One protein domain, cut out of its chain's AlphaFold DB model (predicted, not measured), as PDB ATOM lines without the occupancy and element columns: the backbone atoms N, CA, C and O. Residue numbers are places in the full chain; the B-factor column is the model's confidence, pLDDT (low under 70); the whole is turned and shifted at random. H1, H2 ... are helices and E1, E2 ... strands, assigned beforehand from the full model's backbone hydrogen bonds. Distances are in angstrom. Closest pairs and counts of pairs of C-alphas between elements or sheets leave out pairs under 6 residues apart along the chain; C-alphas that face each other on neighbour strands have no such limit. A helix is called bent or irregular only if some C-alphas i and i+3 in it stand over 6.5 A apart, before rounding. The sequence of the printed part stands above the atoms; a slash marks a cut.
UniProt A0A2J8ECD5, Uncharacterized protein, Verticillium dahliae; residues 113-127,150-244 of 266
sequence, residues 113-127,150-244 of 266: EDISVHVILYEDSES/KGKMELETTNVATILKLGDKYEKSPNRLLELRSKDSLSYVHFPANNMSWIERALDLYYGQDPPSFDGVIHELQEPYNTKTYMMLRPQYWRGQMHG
ATOM      1  N   GLU A 113     -23.438   0.723 -36.899       71.31
ATOM      2  CA  GLU A 113     -23.727   1.875 -36.036       71.31
ATOM      3  C   GLU A 113     -23.848   1.501 -34.555       71.31
ATOM      4  O   GLU A 113     -24.126   2.368 -33.732       71.31
ATOM      5  N   ASP A 114     -23.641   0.243 -34.164       72.12
ATOM      6  CA  ASP A 114     -23.735  -0.205 -32.764       72.12
ATOM      7  C   ASP A 114     -22.407  -0.769 -32.234       72.12
ATOM      8  O   ASP A 114     -22.343  -1.545 -31.275       72.12
ATOM      9  N   ILE A 115     -21.303  -0.416 -32.888       80.12
ATOM     10  CA  ILE A 115     -19.966  -0.868 -32.514       80.12
ATOM     11  C   ILE A 115     -19.235   0.281 -31.827       80.12
ATOM     12  O   ILE A 115     -19.115   1.382 -32.362       80.12
ATOM     13  N   SER A 116     -18.752   0.036 -30.609       81.81
ATOM     14  CA  SER A 116     -18.021   1.033 -29.829       81.81
ATOM     15  C   SER A 116     -16.529   1.029 -30.161       81.81
ATOM     16  O   SER A 116     -15.891  -0.023 -30.157       81.81
ATOM     17  N   VAL A 117     -15.967   2.214 -30.364       82.31
ATOM     18  CA  VAL A 117     -14.535   2.483 -30.505       82.31
ATOM     19  C   VAL A 117     -14.029   3.139 -29.233       82.31
ATOM     20  O   VAL A 117     -14.654   4.053 -28.689       82.31
ATOM     21  N   HIS A 118     -12.876   2.678 -28.763       81.81
ATOM     22  CA  HIS A 118     -12.208   3.255 -27.605       81.81
ATOM     23  C   HIS A 118     -11.032   4.111 -28.060       81.81
ATOM     24  O   HIS A 118     -10.148   3.631 -28.770       81.81
ATOM     25  N   VAL A 119     -11.010   5.363 -27.613       81.25
ATOM     26  CA  VAL A 119      -9.894   6.286 -27.806       81.25
ATOM     27  C   VAL A 119      -9.222   6.499 -26.456       81.25
ATOM     28  O   VAL A 119      -9.863   6.875 -25.474       81.25
ATOM     29  N   ILE A 120      -7.925   6.216 -26.397       82.00
ATOM     30  CA  ILE A 120      -7.091   6.375 -25.211       82.00
ATOM     31  C   ILE A 120      -6.121   7.521 -25.463       82.00
ATOM     32  O   ILE A 120      -5.336   7.468 -26.410       82.00
ATOM     33  N   LEU A 121      -6.161   8.532 -24.600       79.50
ATOM     34  CA  LEU A 121      -5.231   9.658 -24.629       79.50
ATOM     35  C   LEU A 121      -4.142   9.456 -23.573       79.50
ATOM     36  O   LEU A 121      -4.441   9.198 -22.400       79.50
ATOM     37  N   TYR A 122      -2.886   9.574 -23.996       74.62
ATOM     38  CA  TYR A 122      -1.718   9.547 -23.123       74.62
ATOM     39  C   TYR A 122      -1.131  10.948 -23.009       74.62
ATOM     40  O   TYR A 122      -0.906  11.614 -24.020       74.62
ATOM     41  N   GLU A 123      -0.855  11.371 -21.780       69.12
ATOM     42  CA  GLU A 123      -0.105  12.593 -21.509       69.12
ATOM     43  C   GLU A 123       1.370  12.234 -21.311       69.12
ATOM     44  O   GLU A 123       1.705  11.220 -20.680       69.12
ATOM     45  N   ASP A 124       2.257  13.045 -21.880       60.03
ATOM     46  CA  ASP A 124       3.678  12.922 -21.599       60.03
ATOM     47  C   ASP A 124       3.917  13.495 -20.198       60.03
ATOM     48  O   ASP A 124       3.841  14.700 -19.962       60.03
ATOM     49  N   SER A 125       4.163  12.605 -19.236       49.28
ATOM     50  CA  SER A 125       4.622  12.998 -17.910       49.28
ATOM     51  C   SER A 125       6.021  13.595 -18.058       49.28
ATOM     52  O   SER A 125       6.979  12.856 -18.280       49.28
ATOM     53  N   GLU A 126       6.092  14.918 -17.940       48.91
ATOM     54  CA  GLU A 126       7.290  15.753 -18.028       48.91
ATOM     55  C   GLU A 126       7.874  15.865 -19.443       48.91
ATOM     56  O   GLU A 126       8.525  14.966 -19.978       48.91
ATOM     57  N   SER A 127       7.681  17.042 -20.039       44.22
ATOM     58  CA  SER A 127       8.498  17.530 -21.139       44.22
ATOM     59  C   SER A 127       9.954  17.584 -20.679       44.22
ATOM     60  O   SER A 127      10.413  18.571 -20.105       44.22
ATOM     61  N   LYS A 150       4.128   6.955 -19.045       56.34
ATOM     62  CA  LYS A 150       3.030   7.698 -19.682       56.34
ATOM     63  C   LYS A 150       1.734   7.486 -18.895       56.34
ATOM     64  O   LYS A 150       1.231   6.363 -18.811       56.34
ATOM     65  N   GLY A 151       1.209   8.555 -18.304       57.56
ATOM     66  CA  GLY A 151      -0.061   8.535 -17.588       57.56
ATOM     67  C   GLY A 151      -1.220   8.421 -18.576       57.56
ATOM     68  O   GLY A 151      -1.322   9.204 -19.519       57.56
ATOM     69  N   LYS A 152      -2.103   7.433 -18.384       61.84
ATOM     70  CA  LYS A 152      -3.371   7.356 -19.123       61.84
ATOM     71  C   LYS A 152      -4.298   8.449 -18.591       61.84
ATOM     72  O   LYS A 152      -4.712   8.366 -17.437       61.84
ATOM     73  N   MET A 153      -4.626   9.432 -19.423       60.16
ATOM     74  CA  MET A 153      -5.400  10.607 -19.016       60.16
ATOM     75  C   MET A 153      -6.905  10.369 -19.162       60.16
ATOM     76  O   MET A 153      -7.671  10.610 -18.234       60.16
ATOM     77  N   GLU A 154      -7.338   9.844 -20.311       69.19
ATOM     78  CA  GLU A 154      -8.763   9.755 -20.633       69.19
ATOM     79  C   GLU A 154      -9.070   8.529 -21.502       69.19
ATOM     80  O   GLU A 154      -8.305   8.166 -22.400       69.19
ATOM     81  N   LEU A 155     -10.188   7.864 -21.195       72.62
ATOM     82  CA  LEU A 155     -10.785   6.826 -22.032       72.62
ATOM     83  C   LEU A 155     -12.096   7.376 -22.590       72.62
ATOM     84  O   LEU A 155     -13.116   7.380 -21.902       72.62
ATOM     85  N   GLU A 156     -12.066   7.808 -23.842       80.31
ATOM     86  CA  GLU A 156     -13.258   8.208 -24.576       80.31
ATOM     87  C   GLU A 156     -13.841   6.963 -25.264       80.31
ATOM     88  O   GLU A 156     -13.115   6.151 -25.842       80.31
ATOM     89  N   THR A 157     -15.156   6.765 -25.162       80.69
ATOM     90  CA  THR A 157     -15.857   5.691 -25.878       80.69
ATOM     91  C   THR A 157     -16.859   6.320 -26.827       80.69
ATOM     92  O   THR A 157     -17.798   6.981 -26.385       80.69
ATOM     93  N   THR A 158     -16.647   6.115 -28.121       82.19
ATOM     94  CA  THR A 158     -17.490   6.626 -29.205       82.19
ATOM     95  C   THR A 158     -17.976   5.479 -30.079       82.19
ATOM     96  O   THR A 158     -17.660   4.318 -29.835       82.19
ATOM     97  N   ASN A 159     -18.810   5.784 -31.068       84.75
ATOM     98  CA  ASN A 159     -19.310   4.804 -32.020       84.75
ATOM     99  C   ASN A 159     -18.453   4.776 -33.298       84.75
ATOM    100  O   ASN A 159     -17.982   5.833 -33.730       84.75
ATOM    101  N   VAL A 160     -18.303   3.604 -33.929       84.06
ATOM    102  CA  VAL A 160     -17.627   3.439 -35.231       84.06
ATOM    103  C   VAL A 160     -18.231   4.369 -36.287       84.06
ATOM    104  O   VAL A 160     -17.494   5.071 -36.978       84.06
ATOM    105  N   ALA A 161     -19.558   4.454 -36.374       83.19
ATOM    106  CA  ALA A 161     -20.221   5.297 -37.363       83.19
ATOM    107  C   ALA A 161     -19.918   6.787 -37.173       83.19
ATOM    108  O   ALA A 161     -19.734   7.521 -38.142       83.19
ATOM    109  N   THR A 162     -19.779   7.227 -35.921       84.56
ATOM    110  CA  THR A 162     -19.406   8.610 -35.604       84.56
ATOM    111  C   THR A 162     -17.940   8.886 -35.917       84.56
ATOM    112  O   THR A 162     -17.639   9.898 -36.544       84.56
ATOM    113  N   ILE A 163     -17.018   7.999 -35.522       85.12
ATOM    114  CA  ILE A 163     -15.581   8.236 -35.725       85.12
ATOM    115  C   ILE A 163     -15.177   8.144 -37.203       85.12
ATOM    116  O   ILE A 163     -14.301   8.887 -37.639       85.12
ATOM    117  N   LEU A 164     -15.838   7.278 -37.980       85.00
ATOM    118  CA  LEU A 164     -15.592   7.095 -39.414       85.00
ATOM    119  C   LEU A 164     -16.529   7.913 -40.305       85.00
ATOM    120  O   LEU A 164     -16.430   7.824 -41.531       85.00
ATOM    121  N   LYS A 165     -17.451   8.683 -39.716       83.69
ATOM    122  CA  LYS A 165     -18.475   9.440 -40.447       83.69
ATOM    123  C   LYS A 165     -19.199   8.579 -41.492       83.69
ATOM    124  O   LYS A 165     -19.202   8.901 -42.681       83.69
ATOM    125  N   LEU A 166     -19.713   7.427 -41.070       76.31
ATOM    126  CA  LEU A 166     -20.440   6.505 -41.947       76.31
ATOM    127  C   LEU A 166     -21.873   7.009 -42.137       76.31
ATOM    128  O   LEU A 166     -22.633   7.043 -41.182       76.31
ATOM    129  N   GLY A 167     -22.231   7.391 -43.364       71.06
ATOM    130  CA  GLY A 167     -23.568   7.868 -43.729       71.06
ATOM    131  C   GLY A 167     -23.800   9.371 -43.525       71.06
ATOM    132  O   GLY A 167     -23.137  10.036 -42.722       71.06
ATOM    133  N   ASP A 168     -24.800   9.899 -44.233       70.81
ATOM    134  CA  ASP A 168     -25.143  11.333 -44.306       70.81
ATOM    135  C   ASP A 168     -25.400  11.968 -42.931       70.81
ATOM    136  O   ASP A 168     -25.168  13.160 -42.706       70.81
ATOM    137  N   LYS A 169     -25.874  11.155 -41.979       71.69
ATOM    138  CA  LYS A 169     -26.144  11.565 -40.596       71.69
ATOM    139  C   LYS A 169     -24.874  12.029 -39.873       71.69
ATOM    140  O   LYS A 169     -24.945  12.941 -39.050       71.69
ATOM    141  N   TYR A 170     -23.726  11.423 -40.177       69.12
ATOM    142  CA  TYR A 170     -22.471  11.629 -39.450       69.12
ATOM    143  C   TYR A 170     -21.441  12.442 -40.240       69.12
ATOM    144  O   TYR A 170     -20.473  12.922 -39.654       69.12
ATOM    145  N   GLU A 171     -21.657  12.685 -41.532       71.00
ATOM    146  CA  GLU A 171     -20.760  13.483 -42.380       71.00
ATOM    147  C   GLU A 171     -20.536  14.909 -41.833       71.00
ATOM    148  O   GLU A 171     -19.407  15.411 -41.790       71.00
ATOM    149  N   LYS A 172     -21.609  15.506 -41.294       74.12
ATOM    150  CA  LYS A 172     -21.628  16.847 -40.682       74.12
ATOM    151  C   LYS A 172     -20.930  16.931 -39.322       74.12
ATOM    152  O   LYS A 172     -20.710  18.036 -38.830       74.12
ATOM    153  N   SER A 173     -20.619  15.799 -38.689       74.56
ATOM    154  CA  SER A 173     -19.903  15.797 -37.411       74.56
ATOM    155  C   SER A 173     -18.447  16.251 -37.604       74.56
ATOM    156  O   SER A 173     -17.880  16.063 -38.686       74.56
ATOM    157  N   PRO A 174     -17.807  16.880 -36.605       80.06
ATOM    158  CA  PRO A 174     -16.395  17.222 -36.713       80.06
ATOM    159  C   PRO A 174     -15.536  15.954 -36.847       80.06
ATOM    160  O   PRO A 174     -15.850  14.899 -36.297       80.06
ATOM    161  N   ASN A 175     -14.455  16.038 -37.624       83.75
ATOM    162  CA  ASN A 175     -13.558  14.903 -37.832       83.75
ATOM    163  C   ASN A 175     -12.657  14.709 -36.608       83.75
ATOM    164  O   ASN A 175     -11.591  15.316 -36.501       83.75
ATOM    165  N   ARG A 176     -13.079  13.820 -35.706       84.12
ATOM    166  CA  ARG A 176     -12.353  13.535 -34.467       84.12
ATOM    167  C   ARG A 176     -10.937  13.011 -34.710       84.12
ATOM    168  O   ARG A 176     -10.038  13.354 -33.954       84.12
ATOM    169  N   LEU A 177     -10.707  12.219 -35.759       85.31
ATOM    170  CA  LEU A 177      -9.374  11.686 -36.068       85.31
ATOM    171  C   LEU A 177      -8.402  12.793 -36.496       85.31
ATOM    172  O   LEU A 177      -7.241  12.786 -36.090       85.31
ATOM    173  N   LEU A 178      -8.892  13.785 -37.242       84.50
ATOM    174  CA  LEU A 178      -8.119  14.971 -37.610       84.50
ATOM    175  C   LEU A 178      -7.838  15.878 -36.399       84.50
ATOM    176  O   LEU A 178      -6.737  16.413 -36.263       84.50
ATOM    177  N   GLU A 179      -8.804  16.028 -35.487       84.62
ATOM    178  CA  GLU A 179      -8.591  16.739 -34.218       84.62
ATOM    179  C   GLU A 179      -7.520  16.063 -33.361       84.62
ATOM    180  O   GLU A 179      -6.634  16.737 -32.844       84.62
ATOM    181  N   LEU A 180      -7.578  14.732 -33.223       82.81
ATOM    182  CA  LEU A 180      -6.592  13.956 -32.469       82.81
ATOM    183  C   LEU A 180      -5.189  14.097 -33.057       82.81
ATOM    184  O   LEU A 180      -4.230  14.204 -32.304       82.81
ATOM    185  N   ARG A 181      -5.069  14.162 -34.388       80.81
ATOM    186  CA  ARG A 181      -3.793  14.439 -35.060       80.81
ATOM    187  C   ARG A 181      -3.220  15.812 -34.711       80.81
ATOM    188  O   ARG A 181      -2.009  15.985 -34.724       80.81
ATOM    189  N   SER A 182      -4.090  16.785 -34.468       79.69
ATOM    190  CA  SER A 182      -3.697  18.176 -34.225       79.69
ATOM    191  C   SER A 182      -3.285  18.422 -32.771       79.69
ATOM    192  O   SER A 182      -2.873  19.527 -32.433       79.69
ATOM    193  N   LYS A 183      -3.424  17.416 -31.899       76.69
ATOM    194  CA  LYS A 183      -2.976  17.469 -30.510       76.69
ATOM    195  C   LYS A 183      -1.532  16.993 -30.410       76.69
ATOM    196  O   LYS A 183      -1.172  15.974 -30.991       76.69
ATOM    197  N   ASP A 184      -0.760  17.646 -29.552       70.75
ATOM    198  CA  ASP A 184       0.612  17.249 -29.207       70.75
ATOM    199  C   ASP A 184       0.669  16.019 -28.272       70.75
ATOM    200  O   ASP A 184       1.660  15.802 -27.578       70.75
ATOM    201  N   SER A 185      -0.396  15.209 -28.211       72.94
ATOM    202  CA  SER A 185      -0.512  14.061 -27.311       72.94
ATOM    203  C   SER A 185      -0.644  12.742 -28.063       72.94
ATOM    204  O   SER A 185      -1.274  12.636 -29.120       72.94
ATOM    205  N   LEU A 186      -0.060  11.685 -27.494       76.12
ATOM    206  CA  LEU A 186      -0.156  10.352 -28.071       76.12
ATOM    207  C   LEU A 186      -1.585   9.818 -27.894       76.12
ATOM    208  O   LEU A 186      -2.055   9.600 -26.777       76.12
ATOM    209  N   SER A 187      -2.251   9.566 -29.017       80.25
ATOM    210  CA  SER A 187      -3.619   9.049 -29.066       80.25
ATOM    211  C   SER A 187      -3.629   7.624 -29.613       80.25
ATOM    212  O   SER A 187      -3.045   7.354 -30.662       80.25
ATOM    213  N   TYR A 188      -4.308   6.708 -28.926       81.38
ATOM    214  CA  TYR A 188      -4.502   5.329 -29.367       81.38
ATOM    215  C   TYR A 188      -5.981   5.061 -29.635       81.38
ATOM    216  O   TYR A 188      -6.810   5.202 -28.739       81.38
ATOM    217  N   VAL A 189      -6.309   4.656 -30.861       83.75
ATOM    218  CA  VAL A 189      -7.676   4.332 -31.285       83.75
ATOM    219  C   VAL A 189      -7.776   2.828 -31.507       83.75
ATOM    220  O   VAL A 189      -7.039   2.267 -32.315       83.75
ATOM    221  N   HIS A 190      -8.686   2.170 -30.791       82.56
ATOM    222  CA  HIS A 190      -8.907   0.733 -30.916       82.56
ATOM    223  C   HIS A 190     -10.186   0.425 -31.695       82.56
ATOM    224  O   HIS A 190     -11.290   0.648 -31.192       82.56
ATOM    225  N   PHE A 191     -10.027  -0.146 -32.889       80.00
ATOM    226  CA  PHE A 191     -11.128  -0.722 -33.657       80.00
ATOM    227  C   PHE A 191     -11.344  -2.190 -33.250       80.00
ATOM    228  O   PHE A 191     -10.390  -2.969 -33.276       80.00
ATOM    229  N   PRO A 192     -12.574  -2.588 -32.880       73.06
ATOM    230  CA  PRO A 192     -12.845  -3.919 -32.332       73.06
ATOM    231  C   PRO A 192     -12.948  -5.027 -33.392       73.06
ATOM    232  O   PRO A 192     -13.028  -6.199 -33.032       73.06
ATOM    233  N   ALA A 193     -12.954  -4.685 -34.684       69.69
ATOM    234  CA  ALA A 193     -13.032  -5.645 -35.780       69.69
ATOM    235  C   ALA A 193     -11.899  -5.430 -36.789       69.69
ATOM    236  O   ALA A 193     -11.470  -4.302 -37.035       69.69
ATOM    237  N   ASN A 194     -11.448  -6.526 -37.403       70.56
ATOM    238  CA  ASN A 194     -10.488  -6.494 -38.502       70.56
ATOM    239  C   ASN A 194     -11.209  -6.168 -39.821       70.56
ATOM    240  O   ASN A 194     -11.386  -7.042 -40.668       70.56
ATOM    241  N   ASN A 195     -11.686  -4.930 -39.951       75.12
ATOM    242  CA  ASN A 195     -12.314  -4.433 -41.170       75.12
ATOM    243  C   ASN A 195     -11.372  -3.442 -41.868       75.12
ATOM    244  O   ASN A 195     -11.133  -2.347 -41.362       75.12
ATOM    245  N   MET A 196     -10.835  -3.826 -43.027       75.94
ATOM    246  CA  MET A 196      -9.883  -2.993 -43.769       75.94
ATOM    247  C   MET A 196     -10.504  -1.702 -44.303       75.94
ATOM    248  O   MET A 196      -9.829  -0.676 -44.266       75.94
ATOM    249  N   SER A 197     -11.781  -1.711 -44.703       77.19
ATOM    250  CA  SER A 197     -12.441  -0.491 -45.187       77.19
ATOM    251  C   SER A 197     -12.549   0.559 -44.080       77.19
ATOM    252  O   SER A 197     -12.385   1.754 -44.325       77.19
ATOM    253  N   TRP A 198     -12.733   0.122 -42.829       83.88
ATOM    254  CA  TRP A 198     -12.719   1.014 -41.671       83.88
ATOM    255  C   TRP A 198     -11.344   1.623 -41.428       83.88
ATOM    256  O   TRP A 198     -11.257   2.806 -41.113       83.88
ATOM    257  N   ILE A 199     -10.277   0.835 -41.575       83.12
ATOM    258  CA  ILE A 199      -8.906   1.314 -41.381       83.12
ATOM    259  C   ILE A 199      -8.510   2.300 -42.480       83.12
ATOM    260  O   ILE A 199      -7.957   3.354 -42.173       83.12
ATOM    261  N   GLU A 200      -8.827   1.994 -43.737       81.56
ATOM    262  CA  GLU A 200      -8.608   2.894 -44.872       81.56
ATOM    263  C   GLU A 200      -9.348   4.219 -44.657       81.56
ATOM    264  O   GLU A 200      -8.724   5.277 -44.585       81.56
ATOM    265  N   ARG A 201     -10.656   4.155 -44.381       84.12
ATOM    266  CA  ARG A 201     -11.465   5.344 -44.097       84.12
ATOM    267  C   ARG A 201     -10.950   6.136 -42.893       84.12
ATOM    268  O   ARG A 201     -10.935   7.364 -42.931       84.12
ATOM    269  N   ALA A 202     -10.515   5.462 -41.828       86.56
ATOM    270  CA  ALA A 202      -9.946   6.114 -40.650       86.56
ATOM    271  C   ALA A 202      -8.659   6.878 -40.984       86.56
ATOM    272  O   ALA A 202      -8.476   8.004 -40.523       86.56
ATOM    273  N   LEU A 203      -7.766   6.279 -41.774       85.19
ATOM    274  CA  LEU A 203      -6.510   6.906 -42.180       85.19
ATOM    275  C   LEU A 203      -6.746   8.095 -43.111       85.19
ATOM    276  O   LEU A 203      -6.115   9.136 -42.924       85.19
ATOM    277  N   ASP A 204      -7.696   7.997 -44.040       84.94
ATOM    278  CA  ASP A 204      -8.063   9.130 -44.893       84.94
ATOM    279  C   ASP A 204      -8.585  10.292 -44.053       84.94
ATOM    280  O   ASP A 204      -8.068  11.408 -44.145       84.94
ATOM    281  N   LEU A 205      -9.504  10.021 -43.124       86.94
ATOM    282  CA  LEU A 205      -9.992  11.026 -42.182       86.94
ATOM    283  C   LEU A 205      -8.865  11.597 -41.311       86.94
ATOM    284  O   LEU A 205      -8.823  12.807 -41.094       86.94
ATOM    285  N   TYR A 206      -7.929  10.774 -40.847       86.88
ATOM    286  CA  TYR A 206      -6.765  11.223 -40.081       86.88
ATOM    287  C   TYR A 206      -5.861  12.172 -40.892       86.88
ATOM    288  O   TYR A 206      -5.345  13.167 -40.369       86.88
ATOM    289  N   TYR A 207      -5.695  11.917 -42.191       84.19
ATOM    290  CA  TYR A 207      -4.929  12.784 -43.085       84.19
ATOM    291  C   TYR A 207      -5.725  13.959 -43.666       84.19
ATOM    292  O   TYR A 207      -5.109  14.838 -44.272       84.19
ATOM    293  N   GLY A 208      -7.039  14.017 -43.432       81.94
ATOM    294  CA  GLY A 208      -7.935  15.011 -44.025       81.94
ATOM    295  C   GLY A 208      -8.159  14.789 -45.523       81.94
ATOM    296  O   GLY A 208      -8.326  15.756 -46.256       81.94
ATOM    297  N   GLN A 209      -8.080  13.537 -45.977       82.44
ATOM    298  CA  GLN A 209      -8.355  13.118 -47.350       82.44
ATOM    299  C   GLN A 209      -9.813  12.672 -47.473       82.44
ATOM    300  O   GLN A 209     -10.413  12.216 -46.496       82.44
ATOM    301  N   ASP A 210     -10.374  12.802 -48.673       74.50
ATOM    302  CA  ASP A 210     -11.717  12.304 -48.948       74.50
ATOM    303  C   ASP A 210     -11.700  10.769 -48.939       74.50
ATOM    304  O   ASP A 210     -10.843  10.166 -49.597       74.50
ATOM    305  N   PRO A 211     -12.604  10.122 -48.183       66.50
ATOM    306  CA  PRO A 211     -12.613   8.676 -48.081       66.50
ATOM    307  C   PRO A 211     -13.019   8.052 -49.425       66.50
ATOM    308  O   PRO A 211     -13.927   8.568 -50.086       66.50
ATOM    309  N   PRO A 212     -12.399   6.934 -49.834       62.44
ATOM    310  CA  PRO A 212     -12.753   6.255 -51.067       62.44
ATOM    311  C   PRO A 212     -14.213   5.800 -51.015       62.44
ATOM    312  O   PRO A 212     -14.731   5.377 -49.976       62.44
ATOM    313  N   SER A 213     -14.891   5.896 -52.159       61.34
ATOM    314  CA  SER A 213     -16.190   5.257 -52.329       61.34
ATOM    315  C   SER A 213     -15.960   3.750 -52.407       61.34
ATOM    316  O   SER A 213     -15.330   3.260 -53.343       61.34
ATOM    317  N   PHE A 214     -16.444   3.019 -51.403       57.66
ATOM    318  CA  PHE A 214     -16.407   1.553 -51.385       57.66
ATOM    319  C   PHE A 214     -17.556   0.927 -52.197       57.66
ATOM    320  O   PHE A 214     -17.621  -0.295 -52.333       57.66
ATOM    321  N   ASP A 215     -18.440   1.751 -52.769       51.59
ATOM    322  CA  ASP A 215     -19.591   1.303 -53.547       51.59
ATOM    323  C   ASP A 215     -19.190   1.023 -55.002       51.59
ATOM    324  O   ASP A 215     -19.263   1.874 -55.889       51.59
ATOM    325  N   GLY A 216     -18.786  -0.224 -55.258       47.22
ATOM    326  CA  GLY A 216     -18.804  -0.828 -56.589       47.22
ATOM    327  C   GLY A 216     -17.480  -1.403 -57.095       47.22
ATOM    328  O   GLY A 216     -16.408  -1.201 -56.532       47.22
ATOM    329  N   VAL A 217     -17.580  -2.074 -58.253       44.91
ATOM    330  CA  VAL A 217     -16.516  -2.671 -59.111       44.91
ATOM    331  C   VAL A 217     -15.380  -1.681 -59.461       44.91
ATOM    332  O   VAL A 217     -14.390  -2.006 -60.107       44.91
ATOM    333  N   ILE A 218     -15.529  -0.437 -59.026       46.03
ATOM    334  CA  ILE A 218     -14.675   0.696 -59.306       46.03
ATOM    335  C   ILE A 218     -13.416   0.699 -58.425       46.03
ATOM    336  O   ILE A 218     -12.418   1.257 -58.860       46.03
ATOM    337  N   HIS A 219     -13.371   0.007 -57.279       50.41
ATOM    338  CA  HIS A 219     -12.140  -0.046 -56.468       50.41
ATOM    339  C   HIS A 219     -10.944  -0.691 -57.208       50.41
ATOM    340  O   HIS A 219      -9.786  -0.414 -56.901       50.41
ATOM    341  N   GLU A 220     -11.211  -1.546 -58.201       47.97
ATOM    342  CA  GLU A 220     -10.179  -2.173 -59.038       47.97
ATOM    343  C   GLU A 220      -9.877  -1.382 -60.327       47.97
ATOM    344  O   GLU A 220      -8.825  -1.586 -60.933       47.97
ATOM    345  N   LEU A 221     -10.780  -0.485 -60.750       48.75
ATOM    346  CA  LEU A 221     -10.722   0.219 -62.042       48.75
ATOM    347  C   LEU A 221     -10.447   1.724 -61.930       48.75
ATOM    348  O   LEU A 221      -9.930   2.319 -62.875       48.75
ATOM    349  N   GLN A 222     -10.784   2.357 -60.806       49.75
ATOM    350  CA  GLN A 222     -10.267   3.678 -60.480       49.75
ATOM    351  C   GLN A 222      -8.823   3.493 -60.048       49.75
ATOM    352  O   GLN A 222      -8.559   2.859 -59.030       49.75
ATOM    353  N   GLU A 223      -7.891   4.064 -60.809       50.72
ATOM    354  CA  GLU A 223      -6.567   4.365 -60.281       50.72
ATOM    355  C   GLU A 223      -6.773   5.126 -58.970       50.72
ATOM    356  O   GLU A 223      -7.275   6.257 -59.003       50.72
ATOM    357  N   PRO A 224      -6.434   4.553 -57.803       54.31
ATOM    358  CA  PRO A 224      -6.525   5.317 -56.586       54.31
ATOM    359  C   PRO A 224      -5.368   6.297 -56.704       54.31
ATOM    360  O   PRO A 224      -4.190   5.924 -56.603       54.31
ATOM    361  N   TYR A 225      -5.721   7.549 -57.011       58.06
ATOM    362  CA  TYR A 225      -4.869   8.718 -56.856       58.06
ATOM    363  C   TYR A 225      -4.009   8.504 -55.614       58.06
ATOM    364  O   TYR A 225      -4.507   7.964 -54.634       58.06
ATOM    365  N   ASN A 226      -2.725   8.862 -55.674       63.88
ATOM    366  CA  ASN A 226      -1.712   8.637 -54.636       63.88
ATOM    367  C   ASN A 226      -2.074   9.275 -53.268       63.88
ATOM    368  O   ASN A 226      -1.373  10.164 -52.784       63.88
ATOM    369  N   THR A 227      -3.169   8.852 -52.633       71.06
ATOM    370  CA  THR A 227      -3.554   9.214 -51.279       71.06
ATOM    371  C   THR A 227      -2.527   8.607 -50.339       71.06
ATOM    372  O   THR A 227      -1.887   7.593 -50.643       71.06
ATOM    373  N   LYS A 228      -2.309   9.260 -49.196       76.06
ATOM    374  CA  LYS A 228      -1.298   8.814 -48.238       76.06
ATOM    375  C   LYS A 228      -1.684   7.452 -47.687       76.06
ATOM    376  O   LYS A 228      -0.837   6.570 -47.616       76.06
ATOM    377  N   THR A 229      -2.969   7.258 -47.416       77.06
ATOM    378  CA  THR A 229      -3.542   5.979 -47.002       77.06
ATOM    379  C   THR A 229      -3.277   4.872 -48.013       77.06
ATOM    380  O   THR A 229      -2.701   3.846 -47.653       77.06
ATOM    381  N   TYR A 230      -3.610   5.089 -49.293       75.81
ATOM    382  CA  TYR A 230      -3.390   4.081 -50.329       75.81
ATOM    383  C   TYR A 230      -1.901   3.768 -50.498       75.81
ATOM    384  O   TYR A 230      -1.504   2.607 -50.558       75.81
ATOM    385  N   MET A 231      -1.053   4.798 -50.510       76.88
ATOM    386  CA  MET A 231       0.401   4.645 -50.523       76.88
ATOM    387  C   MET A 231       0.908   3.805 -49.337       76.88
ATOM    388  O   MET A 231       1.732   2.925 -49.546       76.88
ATOM    389  N   MET A 232       0.412   4.035 -48.118       75.38
ATOM    390  CA  MET A 232       0.846   3.318 -46.911       75.38
ATOM    391  C   MET A 232       0.363   1.863 -46.861       75.38
ATOM    392  O   MET A 232       1.108   0.984 -46.429       75.38
ATOM    393  N   LEU A 233      -0.870   1.593 -47.296       76.25
ATOM    394  CA  LEU A 233      -1.486   0.261 -47.220       76.25
ATOM    395  C   LEU A 233      -1.206  -0.620 -48.449       76.25
ATOM    396  O   LEU A 233      -1.508  -1.817 -48.450       76.25
ATOM    397  N   ARG A 234      -0.583  -0.060 -49.494       72.69
ATOM    398  CA  ARG A 234      -0.236  -0.766 -50.733       72.69
ATOM    399  C   ARG A 234       0.600  -2.031 -50.466       72.69
ATOM    400  O   ARG A 234       1.656  -1.935 -49.832       72.69
ATOM    401  N   PRO A 235       0.217  -3.192 -51.048       64.94
ATOM    402  CA  PRO A 235       0.959  -4.457 -50.984       64.94
ATOM    403  C   PRO A 235       2.463  -4.348 -51.155       64.94
ATOM    404  O   PRO A 235       3.216  -5.043 -50.481       64.94
ATOM    405  N   GLN A 236       2.915  -3.475 -52.046       65.19
ATOM    406  CA  GLN A 236       4.326  -3.331 -52.372       65.19
ATOM    407  C   GLN A 236       5.160  -2.840 -51.177       65.19
ATOM    408  O   GLN A 236       6.306  -3.264 -51.039       65.19
ATOM    409  N   TYR A 237       4.593  -2.023 -50.285       64.75
ATOM    410  CA  TYR A 237       5.325  -1.449 -49.152       64.75
ATOM    411  C   TYR A 237       5.400  -2.381 -47.940       64.75
ATOM    412  O   TYR A 237       6.377  -2.327 -47.195       64.75
ATOM    413  N   TRP A 238       4.441  -3.297 -47.773       65.62
ATOM    414  CA  TRP A 238       4.478  -4.293 -46.697       65.62
ATOM    415  C   TRP A 238       5.035  -5.652 -47.129       65.62
ATOM    416  O   TRP A 238       5.654  -6.332 -46.316       65.62
ATOM    417  N   ARG A 239       4.941  -6.037 -48.410       58.84
ATOM    418  CA  ARG A 239       5.588  -7.266 -48.914       58.84
ATOM    419  C   ARG A 239       7.106  -7.248 -48.737       58.84
ATOM    420  O   ARG A 239       7.675  -8.288 -48.434       58.84
ATOM    421  N   GLY A 240       7.746  -6.084 -48.867       60.81
ATOM    422  CA  GLY A 240       9.177  -5.916 -48.579       60.81
ATOM    423  C   GLY A 240       9.534  -6.018 -47.088       60.81
ATOM    424  O   GLY A 240      10.690  -6.260 -46.754       60.81
ATOM    425  N   GLN A 241       8.547  -5.869 -46.196       63.22
ATOM    426  CA  GLN A 241       8.694  -6.047 -44.747       63.22
ATOM    427  C   GLN A 241       8.441  -7.496 -44.308       63.22
ATOM    428  O   GLN A 241       8.790  -7.852 -43.180       63.22
ATOM    429  N   MET A 242       7.853  -8.335 -45.172       63.69
ATOM    430  CA  MET A 242       7.619  -9.743 -44.869       63.69
ATOM    431  C   MET A 242       8.934 -10.526 -44.885       63.69
ATOM    432  O   MET A 242       9.635 -10.578 -45.894       63.69
ATOM    433  N   HIS A 243       9.245 -11.194 -43.781       61.81
ATOM    434  CA  HIS A 243      10.294 -12.197 -43.687       61.81
ATOM    435  C   HIS A 243       9.676 -13.561 -43.358       61.81
ATOM    436  O   HIS A 243       8.903 -13.709 -42.415       61.81
ATOM    437  N   GLY A 244      10.026 -14.585 -44.126       60.06
ATOM    438  CA  GLY A 244       9.445 -15.920 -43.984       60.06
ATOM    439  C   GLY A 244       9.420 -16.655 -45.318       60.06
ATOM    440  O   GLY A 244       9.734 -16.076 -46.357       60.06
TER     441      GLY A 244
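What this domain is: This is residues 113 to 127 and 150 to 244 of the 266 residues of an uncharacterized protein of Verticillium dahliae (UniProt A0A2J8ECD5). A small sheet of three strands, E2, E1 and E3, forms one end, and the longest helix, H4, lies in the middle, with the short helix H3 off to one side, where it touches H4 and only grazes the sheet, and with H6 packed on H4 farther from the sheet. Residues 215 to 223, with H5, stick out at the end far from the sheet, and residues 234 to 244, with H7, stick out as a separate tail. The printed part has 110 residues, with seven named helices and three named strands in the order E1, E2, H1, H2, H3, E3, H4, H5, H6, H7; the sheet's order is E2, E1, E3, antiparallel throughout, and the class is mixed, helices and strands. It is only just loose, close to compact, with a radius of gyration of the C-alphas of 15.8 A and spans of 48 by 42 by 24 A.

Where its parts are: E1, residues 116 to 123, begins with C-alpha 116 at (-18.021, 1.033, -29.829) and is 22.9 A long. E2 is residues 151 to 159, 24.3 A. H1 is residues 160 to 163, H2 residues 168 to 171, and H3 residues 176 to 181. E3, residues 186 to 190, is 13.3 A long. H4, residues 196 to 207, runs 16.6 A from C-alpha 196 at (-9.883, -2.993, -43.769). H5 is residues 217 to 220, neither bent nor irregular, but only just: C-alphas 217 and 220 are 6.4 A apart. H6 is residues 228 to 233, and H7, residues 235 to 239, ends with C-alpha 239 at (5.588, -7.266, -48.914).

How they stand to each other: Inner strand E1 is antiparallel to E2 at 158 degrees, with N 117 and O 158 2.8 A apart, and to E3 at 163 degrees, with N 120 and O 188 2.8 A apart, both within hydrogen-bond range. H1 and H3 only graze the sheet. H4 touches H3 with residues 202 to 207 alone, the closest C-alphas being those of Leu 178 and Tyr 206, 4.7 A, at a steep tilt of 59 degrees, the same way. H4 touches H6, closest at the C-alphas of Leu 203 and Thr 229, 5.7 A, at a shallow tilt of 31 degrees, opposite ways. H2 is close to H1 but not clearly touching, the C-alphas of Thr 162 and Tyr 170 being 5.8 A apart. H5 and H7 are apart. In H3, H4, H6 and H7 every O i to N i+4 pair is within hydrogen-bond range; H1, H2 and H5 are too short for such a pair, and their single O i to N i+3 pair is within range in H1 but not in H2 or H5.

The domain as a whole: The two C-alphas farthest apart, those of Glu 126 and Val 217, are 50.9 A apart. Residues 128 to 149 are not printed, and C-alphas 127 and 150 are 11.3 A apart across this cut, which lies in the link from E1 to E2. Of the links that are printed whole, none is long. The mean pLDDT of the printed part is 72.0, and 38 residues are under 70, among them 211 to 226 and 235 to 244.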